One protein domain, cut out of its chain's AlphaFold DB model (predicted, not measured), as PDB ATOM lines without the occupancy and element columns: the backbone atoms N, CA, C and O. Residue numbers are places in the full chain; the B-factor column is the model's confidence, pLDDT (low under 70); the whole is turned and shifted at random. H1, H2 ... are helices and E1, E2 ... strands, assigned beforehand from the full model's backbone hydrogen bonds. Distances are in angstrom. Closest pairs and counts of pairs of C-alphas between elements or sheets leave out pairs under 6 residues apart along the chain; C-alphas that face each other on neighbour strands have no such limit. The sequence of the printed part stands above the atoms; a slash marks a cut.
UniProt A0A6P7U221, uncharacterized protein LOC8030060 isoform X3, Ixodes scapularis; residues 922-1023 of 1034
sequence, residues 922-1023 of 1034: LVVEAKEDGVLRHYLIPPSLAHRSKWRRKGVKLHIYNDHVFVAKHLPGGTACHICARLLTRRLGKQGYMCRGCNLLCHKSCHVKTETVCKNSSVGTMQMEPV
ATOM      1  N   LEU A 922     221.636 267.245 200.376       86.38
ATOM      2  CA  LEU A 922     222.838 266.712 199.734       86.38
ATOM      3  C   LEU A 922     224.051 266.948 200.636       86.38
ATOM      4  O   LEU A 922     224.468 268.084 200.840       86.38
ATOM      5  N   VAL A 923     224.668 265.866 201.103       87.19
ATOM      6  CA  VAL A 923     225.866 265.903 201.955       87.19
ATOM      7  C   VAL A 923     227.034 265.225 201.234       87.19
ATOM      8  O   VAL A 923     226.856 264.225 200.538       87.19
ATOM      9  N   VAL A 924     228.250 265.747 201.379       87.44
ATOM     10  CA  VAL A 924     229.493 265.128 200.906       87.44
ATOM     11  C   VAL A 924     230.332 264.701 202.099       87.44
ATOM     12  O   VAL A 924     230.959 265.509 202.770       87.44
ATOM     13  N   GLU A 925     230.375 263.395 202.322       85.75
ATOM     14  CA  GLU A 925     231.269 262.775 203.291       85.75
ATOM     15  C   GLU A 925     232.691 262.715 202.720       85.75
ATOM     16  O   GLU A 925     232.951 262.020 201.731       85.75
ATOM     17  N   ALA A 926     233.613 263.450 203.332       84.56
ATOM     18  CA  ALA A 926     235.025 263.485 202.977       84.56
ATOM     19  C   ALA A 926     235.886 262.997 204.151       84.56
ATOM     20  O   ALA A 926     235.446 262.962 205.301       84.56
ATOM     21  N   LYS A 927     237.128 262.603 203.853       83.69
ATOM     22  CA  LYS A 927     238.117 262.245 204.869       83.69
ATOM     23  C   LYS A 927     239.315 263.179 204.752       83.69
ATOM     24  O   LYS A 927     240.083 263.065 203.798       83.69
ATOM     25  N   GLU A 928     239.452 264.073 205.720       77.62
ATOM     26  CA  GLU A 928     240.498 265.095 205.802       77.62
ATOM     27  C   GLU A 928     241.270 264.867 207.110       77.62
ATOM     28  O   GLU A 928     240.674 264.555 208.138       77.62
ATOM     29  N   ASP A 929     242.603 264.891 207.050       73.50
ATOM     30  CA  ASP A 929     243.523 264.744 208.197       73.50
ATOM     31  C   ASP A 929     243.282 263.523 209.111       73.50
ATOM     32  O   ASP A 929     243.640 263.494 210.284       73.50
ATOM     33  N   GLY A 930     242.677 262.466 208.561       67.94
ATOM     34  CA  GLY A 930     242.321 261.247 209.294       67.94
ATOM     35  C   GLY A 930     240.898 261.239 209.869       67.94
ATOM     36  O   GLY A 930     240.372 260.151 210.126       67.94
ATOM     37  N   VAL A 931     240.254 262.402 209.968       72.44
ATOM     38  CA  VAL A 931     238.891 262.621 210.476       72.44
ATOM     39  C   VAL A 931     237.866 262.504 209.340       72.44
ATOM     40  O   VAL A 931     238.170 262.754 208.173       72.44
ATOM     41  N   LEU A 932     236.645 262.075 209.662       78.69
ATOM     42  CA  LEU A 932     235.515 262.048 208.731       78.69
ATOM     43  C   LEU A 932     234.706 263.344 208.901       78.69
ATOM     44  O   LEU A 932     234.226 263.598 210.001       78.69
ATOM     45  N   ARG A 933     234.559 264.143 207.838       79.38
ATOM     46  CA  ARG A 933     233.767 265.389 207.827       79.38
ATOM     47  C   ARG A 933     232.587 265.265 206.860       79.38
ATOM     48  O   ARG A 933     232.715 264.638 205.803       79.38
ATOM     49  N   HIS A 934     231.451 265.875 207.196       84.50
ATOM     50  CA  HIS A 934     230.226 265.839 206.390       84.50
ATOM     51  C   HIS A 934     229.880 267.240 205.875       84.50
ATOM     52  O   HIS A 934     229.333 268.058 206.598       84.50
ATOM     53  N   TYR A 935     230.171 267.523 204.608       81.50
ATOM     54  CA  TYR A 935     229.926 268.833 204.000       81.50
ATOM     55  C   TYR A 935     228.506 268.959 203.458       81.50
ATOM     56  O   TYR A 935     228.160 268.263 202.501       81.50
ATOM     57  N   LEU A 936     227.696 269.857 204.009       83.00
ATOM     58  CA  LEU A 936     226.361 270.138 203.486       83.00
ATOM     59  C   LEU A 936     226.455 271.012 202.226       83.00
ATOM     60  O   LEU A 936     227.117 272.047 202.230       83.00
ATOM     61  N   ILE A 937     225.791 270.604 201.142       80.81
ATOM     62  CA  ILE A 937     225.760 271.342 199.872       80.81
ATOM     63  C   ILE A 937     224.354 271.926 199.654       80.81
ATOM     64  O   ILE A 937     223.438 271.164 199.330       80.81
ATOM     65  N   PRO A 938     224.187 273.260 199.747       71.31
ATOM     66  CA  PRO A 938     222.941 273.947 199.406       71.31
ATOM     67  C   PRO A 938     222.463 273.637 197.975       71.31
ATOM     68  O   PRO A 938     223.303 273.489 197.078       71.31
ATOM     69  N   PRO A 939     221.142 273.598 197.696       66.31
ATOM     70  CA  PRO A 939     220.614 273.342 196.348       66.31
ATOM     71  C   PRO A 939     221.183 274.288 195.275       66.31
ATOM     72  O   PRO A 939     221.562 273.853 194.183       66.31
ATOM     73  N   SER A 940     221.360 275.566 195.627       66.50
ATOM     74  CA  SER A 940     221.986 276.610 194.802       66.50
ATOM     75  C   SER A 940     223.398 276.247 194.312       66.50
ATOM     76  O   SER A 940     223.758 276.556 193.173       66.50
ATOM     77  N   LEU A 941     224.184 275.537 195.129       67.38
ATOM     78  CA  LEU A 941     225.505 275.012 194.773       67.38
ATOM     79  C   LEU A 941     225.429 273.611 194.153       67.38
ATOM     80  O   LEU A 941     226.216 273.295 193.260       67.38
ATOM     81  N   ALA A 942     224.458 272.785 194.550       66.25
ATOM     82  CA  ALA A 942     224.260 271.431 194.033       66.25
ATOM     83  C   ALA A 942     223.973 271.393 192.518       66.25
ATOM     84  O   ALA A 942     224.367 270.438 191.840       66.25
ATOM     85  N   HIS A 943     223.331 272.438 191.981       63.69
ATOM     86  CA  HIS A 943     223.090 272.607 190.545       63.69
ATOM     87  C   HIS A 943     224.291 273.190 189.769       63.69
ATOM     88  O   HIS A 943     224.360 273.033 188.547       63.69
ATOM     89  N   ARG A 944     225.276 273.811 190.438       61.94
ATOM     90  CA  ARG A 944     226.472 274.380 189.791       61.94
ATOM     91  C   ARG A 944     227.532 273.299 189.543       61.94
ATOM     92  O   ARG A 944     228.072 272.690 190.462       61.94
ATOM     93  N   SER A 945     227.937 273.122 188.286       52.66
ATOM     94  CA  SER A 945     228.905 272.091 187.858       52.66
ATOM     95  C   SER A 945     230.355 272.282 188.349       52.66
ATOM     96  O   SER A 945     231.210 271.445 188.053       52.66
ATOM     97  N   LYS A 946     230.653 273.364 189.083       48.34
ATOM     98  CA  LYS A 946     232.015 273.756 189.491       48.34
ATOM     99  C   LYS A 946     232.472 273.216 190.857       48.34
ATOM    100  O   LYS A 946     233.674 273.240 191.112       48.34
ATOM    101  N   TRP A 947     231.588 272.699 191.719       55.25
ATOM    102  CA  TRP A 947     232.001 272.169 193.031       55.25
ATOM    103  C   TRP A 947     232.719 270.814 192.909       55.25
ATOM    104  O   TRP A 947     232.181 269.863 192.336       55.25
ATOM    105  N   ARG A 948     233.954 270.716 193.431       53.84
ATOM    106  CA  ARG A 948     234.862 269.568 193.199       53.84
ATOM    107  C   ARG A 948     235.590 269.026 194.446       53.84
ATOM    108  O   ARG A 948     236.596 268.331 194.278       53.84
ATOM    109  N   ARG A 949     235.099 269.262 195.677       64.62
ATOM    110  CA  ARG A 949     235.602 268.511 196.854       64.62
ATOM    111  C   ARG A 949     235.381 267.003 196.632       64.62
ATOM    112  O   ARG A 949     234.326 266.583 196.154       64.62
ATOM    113  N   LYS A 950     236.400 266.185 196.922       64.94
ATOM    114  CA  LYS A 950     236.391 264.732 196.671       64.94
ATOM    115  C   LYS A 950     235.809 263.991 197.878       64.94
ATOM    116  O   LYS A 950     236.504 263.811 198.869       64.94
ATOM    117  N   GLY A 951     234.575 263.506 197.765       77.62
ATOM    118  CA  GLY A 951     233.936 262.713 198.817       77.62
ATOM    119  C   GLY A 951     232.761 261.872 198.316       77.62
ATOM    120  O   GLY A 951     232.418 261.883 197.128       77.62
ATOM    121  N   VAL A 952     232.147 261.118 199.225       83.50
ATOM    122  CA  VAL A 952     230.960 260.300 198.961       83.50
ATOM    123  C   VAL A 952     229.720 261.180 199.088       83.50
ATOM    124  O   VAL A 952     229.411 261.674 200.166       83.50
ATOM    125  N   LYS A 953     228.987 261.352 197.984       86.44
ATOM    126  CA  LYS A 953     227.681 262.023 198.001       86.44
ATOM    127  C   LYS A 953     226.637 261.142 198.695       86.44
ATOM    128  O   LYS A 953     226.379 260.023 198.240       86.44
ATOM    129  N   LEU A 954     226.058 261.677 199.762       89.25
ATOM    130  CA  LEU A 954     224.927 261.157 200.520       89.25
ATOM    131  C   LEU A 954     223.699 262.020 200.197       89.25
ATOM    132  O   LEU A 954     223.822 263.236 200.066       89.25
ATOM    133  N   HIS A 955     222.528 261.405 200.099       87.62
ATOM    134  CA  HIS A 955     221.247 262.109 200.088       87.62
ATOM    135  C   HIS A 955     220.479 261.728 201.350       87.62
ATOM    136  O   HIS A 955     220.387 260.540 201.651       87.62
ATOM    137  N   ILE A 956     219.951 262.700 202.088       88.88
ATOM    138  CA  ILE A 956     219.226 262.459 203.341       88.88
ATOM    139  C   ILE A 956     217.765 262.873 203.150       88.88
ATOM    140  O   ILE A 956     217.480 263.986 202.706       88.88
ATOM    141  N   TYR A 957     216.856 261.941 203.442       86.50
ATOM    142  CA  TYR A 957     215.405 262.137 203.399       86.50
ATOM    143  C   TYR A 957     214.724 261.153 204.357       86.50
ATOM    144  O   TYR A 957     215.028 259.962 204.298       86.50
ATOM    145  N   ASN A 958     213.829 261.635 205.228       84.81
ATOM    146  CA  ASN A 958     213.156 260.847 206.275       84.81
ATOM    147  C   ASN A 958     214.134 259.919 207.033       84.81
ATOM    148  O   ASN A 958     213.926 258.713 207.165       84.81
ATOM    149  N   ASP A 959     215.266 260.493 207.454       84.12
ATOM    150  CA  ASP A 959     216.411 259.842 208.112       84.12
ATOM    151  C   ASP A 959     217.145 258.731 207.340       84.12
ATOM    152  O   ASP A 959     218.138 258.162 207.811       84.12
ATOM    153  N   HIS A 960     216.736 258.429 206.109       87.12
ATOM    154  CA  HIS A 960     217.460 257.494 205.255       87.12
ATOM    155  C   HIS A 960     218.675 258.177 204.629       87.12
ATOM    156  O   HIS A 960     218.547 259.034 203.755       87.12
ATOM    157  N   VAL A 961     219.876 257.745 205.022       90.81
ATOM    158  CA  VAL A 961     221.134 258.172 204.390       90.81
ATOM    159  C   VAL A 961     221.370 257.354 203.116       90.81
ATOM    160  O   VAL A 961     222.007 256.296 203.132       90.81
ATOM    161  N   PHE A 962     220.839 257.834 201.999       91.94
ATOM    162  CA  PHE A 962     220.924 257.210 200.685       91.94
ATOM    163  C   PHE A 962     222.281 257.427 200.006       91.94
ATOM    164  O   PHE A 962     222.764 258.550 199.868       91.94
ATOM    165  N   VAL A 963     222.872 256.347 199.486       91.31
ATOM    166  CA  VAL A 963     224.109 256.386 198.693       91.31
ATOM    167  C   VAL A 963     223.917 255.705 197.343       91.31
ATOM    168  O   VAL A 963     223.359 254.612 197.240       91.31
ATOM    169  N   ALA A 964     224.432 256.339 196.290       89.06
ATOM    170  CA  ALA A 964     224.396 255.802 194.935       89.06
ATOM    171  C   ALA A 964     225.283 254.546 194.800       89.06
ATOM    172  O   ALA A 964     226.515 254.631 194.913       89.06
ATOM    173  N   LYS A 965     224.667 253.394 194.502       86.38
ATOM    174  CA  LYS A 965     225.308 252.069 194.426       86.38
ATOM    175  C   LYS A 965     225.061 251.416 193.056       86.38
ATOM    176  O   LYS A 965     224.115 251.764 192.349       86.38
ATOM    177  N   HIS A 966     225.928 250.484 192.662       84.25
ATOM    178  CA  HIS A 966     225.602 249.522 191.604       84.25
ATOM    179  C   HIS A 966     224.746 248.421 192.238       84.25
ATOM    180  O   HIS A 966     225.116 247.897 193.289       84.25
ATOM    181  N   LEU A 967     223.590 248.131 191.648       82.56
ATOM    182  CA  LEU A 967     222.618 247.165 192.161       82.56
ATOM    183  C   LEU A 967     222.525 245.990 191.174       82.56
ATOM    184  O   LEU A 967     222.735 246.202 189.976       82.56
ATOM    185  N   PRO A 968     222.277 244.753 191.643       77.38
ATOM    186  CA  PRO A 968     222.192 243.598 190.758       77.38
ATOM    187  C   PRO A 968     220.993 243.716 189.805       77.38
ATOM    188  O   PRO A 968     219.914 244.186 190.168       77.38
ATOM    189  N   GLY A 969     221.178 243.286 188.557       74.75
ATOM    190  CA  GLY A 969     220.140 243.392 187.533       74.75
ATOM    191  C   GLY A 969     218.897 242.583 187.908       74.75
ATOM    192  O   GLY A 969     218.976 241.369 188.040       74.75
ATOM    193  N   GLY A 970     217.747 243.249 188.038       77.12
ATOM    194  CA  GLY A 970     216.506 242.632 188.529       77.12
ATOM    195  C   GLY A 970     216.095 243.051 189.945       77.12
ATOM    196  O   GLY A 970     215.024 242.656 190.387       77.12
ATOM    197  N   THR A 971     216.870 243.891 190.644       86.81
ATOM    198  CA  THR A 971     216.396 244.537 191.885       86.81
ATOM    199  C   THR A 971     215.124 245.359 191.628       86.81
ATOM    200  O   THR A 971     215.107 246.209 190.734       86.81
ATOM    201  N   ALA A 972     214.081 245.155 192.435       89.38
ATOM    202  CA  ALA A 972     212.891 246.006 192.471       89.38
ATOM    203  C   ALA A 972     213.096 247.240 193.373       89.38
ATOM    204  O   ALA A 972     213.807 247.192 194.377       89.38
ATOM    205  N   CYS A 973     212.470 248.361 193.020       91.31
ATOM    206  CA  CYS A 973     212.422 249.554 193.862       91.31
ATOM    207  C   CYS A 973     211.349 249.398 194.948       91.31
ATOM    208  O   CYS A 973     210.176 249.232 194.623       91.31
ATOM    209  N   HIS A 974     211.728 249.539 196.220       89.12
ATOM    210  CA  HIS A 974     210.819 249.386 197.369       89.12
ATOM    211  C   HIS A 974     209.680 250.421 197.391       89.12
ATOM    212  O   HIS A 974     208.671 250.202 198.044       89.12
ATOM    213  N   ILE A 975     209.838 251.538 196.672       90.50
ATOM    214  CA  ILE A 975     208.918 252.687 196.699       90.50
ATOM    215  C   ILE A 975     207.891 252.660 195.553       90.50
ATOM    216  O   ILE A 975     206.863 253.323 195.616       90.50
ATOM    217  N   CYS A 976     208.164 251.938 194.461       89.06
ATOM    218  CA  CYS A 976     207.273 251.925 193.291       89.06
ATOM    219  C   CYS A 976     207.131 250.554 192.614       89.06
ATOM    220  O   CYS A 976     206.617 250.486 191.497       89.06
ATOM    221  N   ALA A 977     207.641 249.489 193.245       87.88
ATOM    222  CA  ALA A 977     207.723 248.094 192.785       87.88
ATOM    223  C   ALA A 977     208.453 247.838 191.444       87.88
ATOM    224  O   ALA A 977     208.877 246.718 191.167       87.88
ATOM    225  N   ARG A 978     208.657 248.860 190.603       87.31
ATOM    226  CA  ARG A 978     209.287 248.735 189.282       87.31
ATOM    227  C   ARG A 978     210.770 248.385 189.397       87.31
ATOM    228  O   ARG A 978     211.476 248.859 190.288       87.31
ATOM    229  N   LEU A 979     211.254 247.599 188.438       85.00
ATOM    230  CA  LEU A 979     212.656 247.187 188.364       85.00
ATOM    231  C   LEU A 979     213.606 248.383 188.193       85.00
ATOM    232  O   LEU A 979     213.322 249.357 187.488       85.00
ATOM    233  N   LEU A 980     214.778 248.286 188.811       82.44
ATOM    234  CA  LEU A 980     215.914 249.159 188.542       82.44
ATOM    235  C   LEU A 980     216.515 248.817 187.172       82.44
ATOM    236  O   LEU A 980     216.675 247.651 186.805       82.44
ATOM    237  N   THR A 981     216.805 249.848 186.376       72.12
ATOM    238  CA  THR A 981     217.200 249.669 184.973       72.12
ATOM    239  C   THR A 981     218.533 248.932 184.868       72.12
ATOM    240  O   THR A 981     219.517 249.406 185.436       72.12
ATOM    241  N   ARG A 982     218.593 247.859 184.062       67.75
ATOM    242  CA  ARG A 982     219.807 247.077 183.741       67.75
ATOM    243  C   ARG A 982     220.826 247.883 182.902       67.75
ATOM    244  O   ARG A 982     221.129 247.534 181.768       67.75
ATOM    245  N   ARG A 983     221.324 248.999 183.440       66.31
ATOM    246  CA  ARG A 983     222.341 249.878 182.839       66.31
ATOM    247  C   ARG A 983     223.656 249.751 183.604       66.31
ATOM    248  O   ARG A 983     223.654 249.624 184.828       66.31
ATOM    249  N   LEU A 984     224.775 249.846 182.891       62.88
ATOM    250  CA  LEU A 984     226.102 249.903 183.503       62.88
ATOM    251  C   LEU A 984     226.238 251.175 184.366       62.88
ATOM    252  O   LEU A 984     225.828 252.261 183.952       62.88
ATOM    253  N   GLY A 985     226.812 251.042 185.567       71.19
ATOM    254  CA  GLY A 985     227.049 252.152 186.498       71.19
ATOM    255  C   GLY A 985     226.128 252.165 187.727       71.19
ATOM    256  O   GLY A 985     225.598 251.142 188.149       71.19
ATOM    257  N   LYS A 986     225.957 253.333 188.358       77.69
ATOM    258  CA  LYS A 986     225.189 253.477 189.608       77.69
ATOM    259  C   LYS A 986     223.692 253.637 189.313       77.69
ATOM    260  O   LYS A 986     223.216 254.742 189.056       77.69
ATOM    261  N   GLN A 987     222.972 252.515 189.323       80.81
ATOM    262  CA  GLN A 987     221.566 252.406 188.903       80.81
ATOM    263  C   GLN A 987     220.568 253.033 189.890       80.81
ATOM    264  O   GLN A 987     219.562 253.599 189.465       80.81
ATOM    265  N   GLY A 988     220.837 252.949 191.194       87.31
ATOM    266  CA  GLY A 988     219.897 253.358 192.238       87.31
ATOM    267  C   GLY A 988     220.578 253.784 193.531       87.31
ATOM    268  O   GLY A 988     221.811 253.838 193.623       87.31
ATOM    269  N   TYR A 989     219.754 254.122 194.515       92.00
ATOM    270  CA  TYR A 989     220.165 254.524 195.854       92.00
ATOM    271  C   TYR A 989     219.884 253.388 196.849       92.00
ATOM    272  O   TYR A 989     218.897 252.664 196.723       92.00
ATOM    273  N   MET A 990     220.780 253.241 197.824       91.62
ATOM    274  CA  MET A 990     220.667 252.321 198.956       91.62
ATOM    275  C   MET A 990     220.803 253.121 200.251       91.62
ATOM    276  O   MET A 990     221.788 253.848 200.397       91.62
ATOM    277  N   CYS A 991     219.854 252.997 201.178       93.31
ATOM    278  CA  CYS A 991     219.998 253.576 202.515       93.31
ATOM    279  C   CYS A 991     221.093 252.837 203.306       93.31
ATOM    280  O   CYS A 991     221.107 251.609 203.340       93.31
ATOM    281  N   ARG A 992     222.006 253.563 203.962       91.00
ATOM    282  CA  ARG A 992     223.083 252.973 204.783       91.00
ATOM    283  C   ARG A 992     222.592 252.244 206.036       91.00
ATOM    284  O   ARG A 992     223.254 251.304 206.457       91.00
ATOM    285  N   GLY A 993     221.484 252.690 206.628       87.44
ATOM    286  CA  GLY A 993     220.972 252.166 207.898       87.44
ATOM    287  C   GLY A 993     220.115 250.911 207.743       87.44
ATOM    288  O   GLY A 993     220.373 249.881 208.363       87.44
ATOM    289  N   CYS A 994     219.090 250.997 206.893       88.00
ATOM    290  CA  CYS A 994     218.083 249.949 206.695       88.00
ATOM    291  C   CYS A 994     218.225 249.178 205.365       88.00
ATOM    292  O   CYS A 994     217.405 248.317 205.068       88.00
ATOM    293  N   ASN A 995     219.237 249.489 204.544       91.94
ATOM    294  CA  ASN A 995     219.477 248.908 203.213       91.94
ATOM    295  C   ASN A 995     218.380 249.127 202.145       91.94
ATOM    296  O   ASN A 995     218.532 248.601 201.043       91.94
ATOM    297  N   LEU A 996     217.341 249.938 202.404       91.38
ATOM    298  CA  LEU A 996     216.240 250.217 201.462       91.38
ATOM    299  C   LEU A 996     216.752 250.607 200.064       91.38
ATOM    300  O   LEU A 996     217.559 251.531 199.926       91.38
ATOM    301  N   LEU A 997     216.261 249.907 199.031       92.75
ATOM    302  CA  LEU A 997     216.685 250.058 197.633       92.75
ATOM    303  C   LEU A 997     215.631 250.787 196.797       92.75
ATOM    304  O   LEU A 997     214.503 250.310 196.663       92.75
ATOM    305  N   CYS A 998     216.011 251.905 196.174       92.06
ATOM    306  CA  CYS A 998     215.109 252.707 195.345       92.06
ATOM    307  C   CYS A 998     215.780 253.306 194.094       92.06
ATOM    308  O   CYS A 998     217.009 253.411 193.998       92.06
ATOM    309  N   HIS A 999     214.979 253.720 193.102       89.38
ATOM    310  CA  HIS A 999     215.470 254.573 192.009       89.38
ATOM    311  C   HIS A 999     215.932 255.925 192.567       89.38
ATOM    312  O   HIS A 999     215.351 256.428 193.527       89.38
ATOM    313  N   LYS A1000     216.913 256.567 191.917       88.56
ATOM    314  CA  LYS A1000     217.447 257.873 192.360       88.56
ATOM    315  C   LYS A1000     216.359 258.944 192.573       88.56
ATOM    316  O   LYS A1000     216.483 259.754 193.481       88.56
ATOM    317  N   SER A1001     215.299 258.928 191.764       85.94
ATOM    318  CA  SER A1001     214.150 259.845 191.833       85.94
ATOM    319  C   SER A1001     213.015 259.392 192.767       85.94
ATOM    320  O   SER A1001     212.082 260.153 193.000       85.94
ATOM    321  N   CYS A1002     213.071 258.168 193.299       87.44
ATOM    322  CA  CYS A1002     212.080 257.639 194.241       87.44
ATOM    323  C   CYS A1002     212.482 257.830 195.708       87.44
ATOM    324  O   CYS A1002     211.641 257.645 196.577       87.44
ATOM    325  N   HIS A1003     213.734 258.198 196.003       87.94
ATOM    326  CA  HIS A1003     214.195 258.320 197.389       87.94
ATOM    327  C   HIS A1003     213.434 259.415 198.167       87.94
ATOM    328  O   HIS A1003     213.001 259.161 199.285       87.94
ATOM    329  N   VAL A1004     213.123 260.549 197.516       86.81
ATOM    330  CA  VAL A1004     212.224 261.638 197.986       86.81
ATOM    331  C   VAL A1004     210.727 261.273 198.011       86.81
ATOM    332  O   VAL A1004     209.862 262.145 197.985       86.81
ATOM    333  N   LYS A1005     210.403 259.976 197.987       86.94
ATOM    334  CA  LYS A1005     209.050 259.418 198.150       86.94
ATOM    335  C   LYS A1005     209.032 258.275 199.176       86.94
ATOM    336  O   LYS A1005     208.175 257.404 199.126       86.94
ATOM    337  N   THR A1006     210.025 258.233 200.066       84.56
ATOM    338  CA  THR A1006     210.114 257.225 201.131       84.56
ATOM    339  C   THR A1006     209.274 257.672 202.323       84.56
ATOM    340  O   THR A1006     209.730 258.478 203.125       84.56
ATOM    341  N   GLU A1007     208.043 257.178 202.428       76.69
ATOM    342  CA  GLU A1007     207.070 257.601 203.453       76.69
ATOM    343  C   GLU A1007     207.476 257.207 204.886       76.69
ATOM    344  O   GLU A1007     207.107 257.879 205.842       76.69
ATOM    345  N   THR A1008     208.271 256.145 205.054       79.94
ATOM    346  CA  THR A1008     208.710 255.654 206.369       79.94
ATOM    347  C   THR A1008     210.014 256.300 206.837       79.94
ATOM    348  O   THR A1008     210.942 256.483 206.051       79.94
ATOM    349  N   VAL A1009     210.131 256.571 208.141       83.56
ATOM    350  CA  VAL A1009     211.370 257.060 208.778       83.56
ATOM    351  C   VAL A1009     212.380 255.916 208.976       83.56
ATOM    352  O   VAL A1009     212.011 254.763 209.223       83.56
ATOM    353  N   CYS A1010     213.676 256.205 208.849       84.31
ATOM    354  CA  CYS A1010     214.738 255.204 208.977       84.31
ATOM    355  C   CYS A1010     215.003 254.782 210.435       84.31
ATOM    356  O   CYS A1010     215.762 255.431 211.153       84.31
ATOM    357  N   LYS A1011     214.492 253.608 210.835       80.06
ATOM    358  CA  LYS A1011     214.720 253.006 212.172       80.06
ATOM    359  C   LYS A1011     216.197 252.831 212.575       80.06
ATOM    360  O   LYS A1011     216.493 252.756 213.759       80.06
ATOM    361  N   ASN A1012     217.113 252.787 211.603       82.50
ATOM    362  CA  ASN A1012     218.560 252.644 211.810       82.50
ATOM    363  C   ASN A1012     219.317 253.893 211.307       82.50
ATOM    364  O   ASN A1012     220.313 253.775 210.586       82.50
ATOM    365  N   SER A1013     218.801 255.091 211.588       82.75
ATOM    366  CA  SER A1013     219.412 256.354 211.161       82.75
ATOM    367  C   SER A1013     220.840 256.519 211.689       82.75
ATOM    368  O   SER A1013     221.112 256.295 212.866       82.75
ATOM    369  N   SER A1014     221.753 256.970 210.826       78.12
ATOM    370  CA  SER A1014     223.069 257.475 211.242       78.12
ATOM    371  C   SER A1014     223.176 259.002 211.184       78.12
ATOM    372  O   SER A1014     224.244 259.539 211.475       78.12
ATOM    373  N   VAL A1015     222.085 259.707 210.844       80.12
ATOM    374  CA  VAL A1015     222.063 261.172 210.677       80.12
ATOM    375  C   VAL A1015     222.462 261.873 211.976       80.12
ATOM    376  O   VAL A1015     223.375 262.692 211.965       80.12
ATOM    377  N   GLY A1016     221.893 261.457 213.115       64.56
ATOM    378  CA  GLY A1016     222.183 262.013 214.445       64.56
ATOM    379  C   GLY A1016     223.602 261.771 214.991       64.56
ATOM    380  O   GLY A1016     223.862 262.092 216.149       64.56
ATOM    381  N   THR A1017     224.510 261.205 214.185       69.94
ATOM    382  CA  THR A1017     225.950 261.064 214.490       69.94
ATOM    383  C   THR A1017     226.858 261.766 213.468       69.94
ATOM    384  O   THR A1017     228.080 261.664 213.561       69.94
ATOM    385  N   MET A1018     226.288 262.473 212.486       74.38
ATOM    386  CA  MET A1018     227.030 263.229 211.472       74.38
ATOM    387  C   MET A1018     227.186 264.687 211.902       74.38
ATOM    388  O   MET A1018     226.198 265.400 212.047       74.38
ATOM    389  N   GLN A1019     228.427 265.144 212.067       71.50
ATOM    390  CA  GLN A1019     228.729 266.564 212.266       71.50
ATOM    391  C   GLN A1019     228.772 267.246 210.898       71.50
ATOM    392  O   GLN A1019     229.721 267.048 210.136       71.50
ATOM    393  N   MET A1020     227.710 267.985 210.565       78.94
ATOM    394  CA  MET A1020     227.558 268.618 209.256       78.94
ATOM    395  C   MET A1020     228.111 270.047 209.250       78.94
ATOM    396  O   MET A1020     227.727 270.870 210.071       78.94
ATOM    397  N   GLU A1021     229.000 270.330 208.301       73.44
ATOM    398  CA  GLU A1021     229.660 271.622 208.101       73.44
ATOM    399  C   GLU A1021     229.061 272.290 206.842       73.44
ATOM    400  O   GLU A1021     229.089 271.671 205.766       73.44
ATOM    401  N   PRO A1022     228.475 273.500 206.927       71.31
ATOM    402  CA  PRO A1022     227.908 274.180 205.766       71.31
ATOM    403  C   PRO A1022     229.002 274.629 204.786       71.31
ATOM    404  O   PRO A1022     230.095 275.029 205.176       71.31
ATOM    405  N   VAL A1023     228.708 274.566 203.485       71.06
ATOM    406  CA  VAL A1023     229.621 275.030 202.433       71.06
ATOM    407  C   VAL A1023     229.343 276.487 202.066       71.06
ATOM    408  O   VAL A1023     228.289 276.798 201.513       71.06
TER     409      VAL A1023
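What this domain is: This is residues 922 to 1023 of the 1034 residues of the protein "uncharacterized protein LOC8030060 isoform X3" of Ixodes scapularis (UniProt A0A6P7U221). With little regular structure, a strongly twisted sheet of seven short strands runs through the domain, hairpin E1-E2 toward one end, loop residues 966 to 987 at the other; residues 1000 to 1019 return from E6 to E7. The 102 printed residues, 40 in named elements, mostly strand, run E1 E2 H1 E3 E4 E5 E6 E7; the mixed sheet's order is E6 E5 E4 E3 E1 E2 E7. It is compact, radius of gyration of the C-alphas 14.2 A, spanning 40 by 31 by 27 A.

Where its parts are: Find C-alpha 922 at (222.838, 266.712, 199.734); there E1 begins, running to 928, 18.7 A. Next come E2, 931 to 937, 19.0 A; H1, 939 to 942; E3, 952 to 957; E4, 960 to 965; E5, 988 to 991; E6, 997 to 999; and E7, 1020 to 1022, ending at (227.908, 274.180, 205.766).

How they stand to each other: In hairpin E1 and E2, look at N 924 and O 935, 2.8 A, within hydrogen-bond range; parallel E2 and E7 have N 1021 and O 934, 2.9 A. Antiparallel E3 and E1 have N 954 and O 923, 2.8 A; E2, H1, E3 form a split strand-helix-strand unit, E1 between its strands, crossover right-handed. E3 E4 E5 E6 form a meander, each strand the antiparallel neighbour of the one before. H1, too short for an O i to N i+4 pair, is only just not on the sheet, with 4 pairs of C-alphas within 10 A.

The domain as a whole: The farthest C-alphas, Asp 929 and Ala 977, are 42.4 A apart. The printed part has no cut; links E4 to E5 and E6 to E7 are long. Look for pLDDT under 70 at 930, 939 to 950, 982 to 984 and 1016 to 1017.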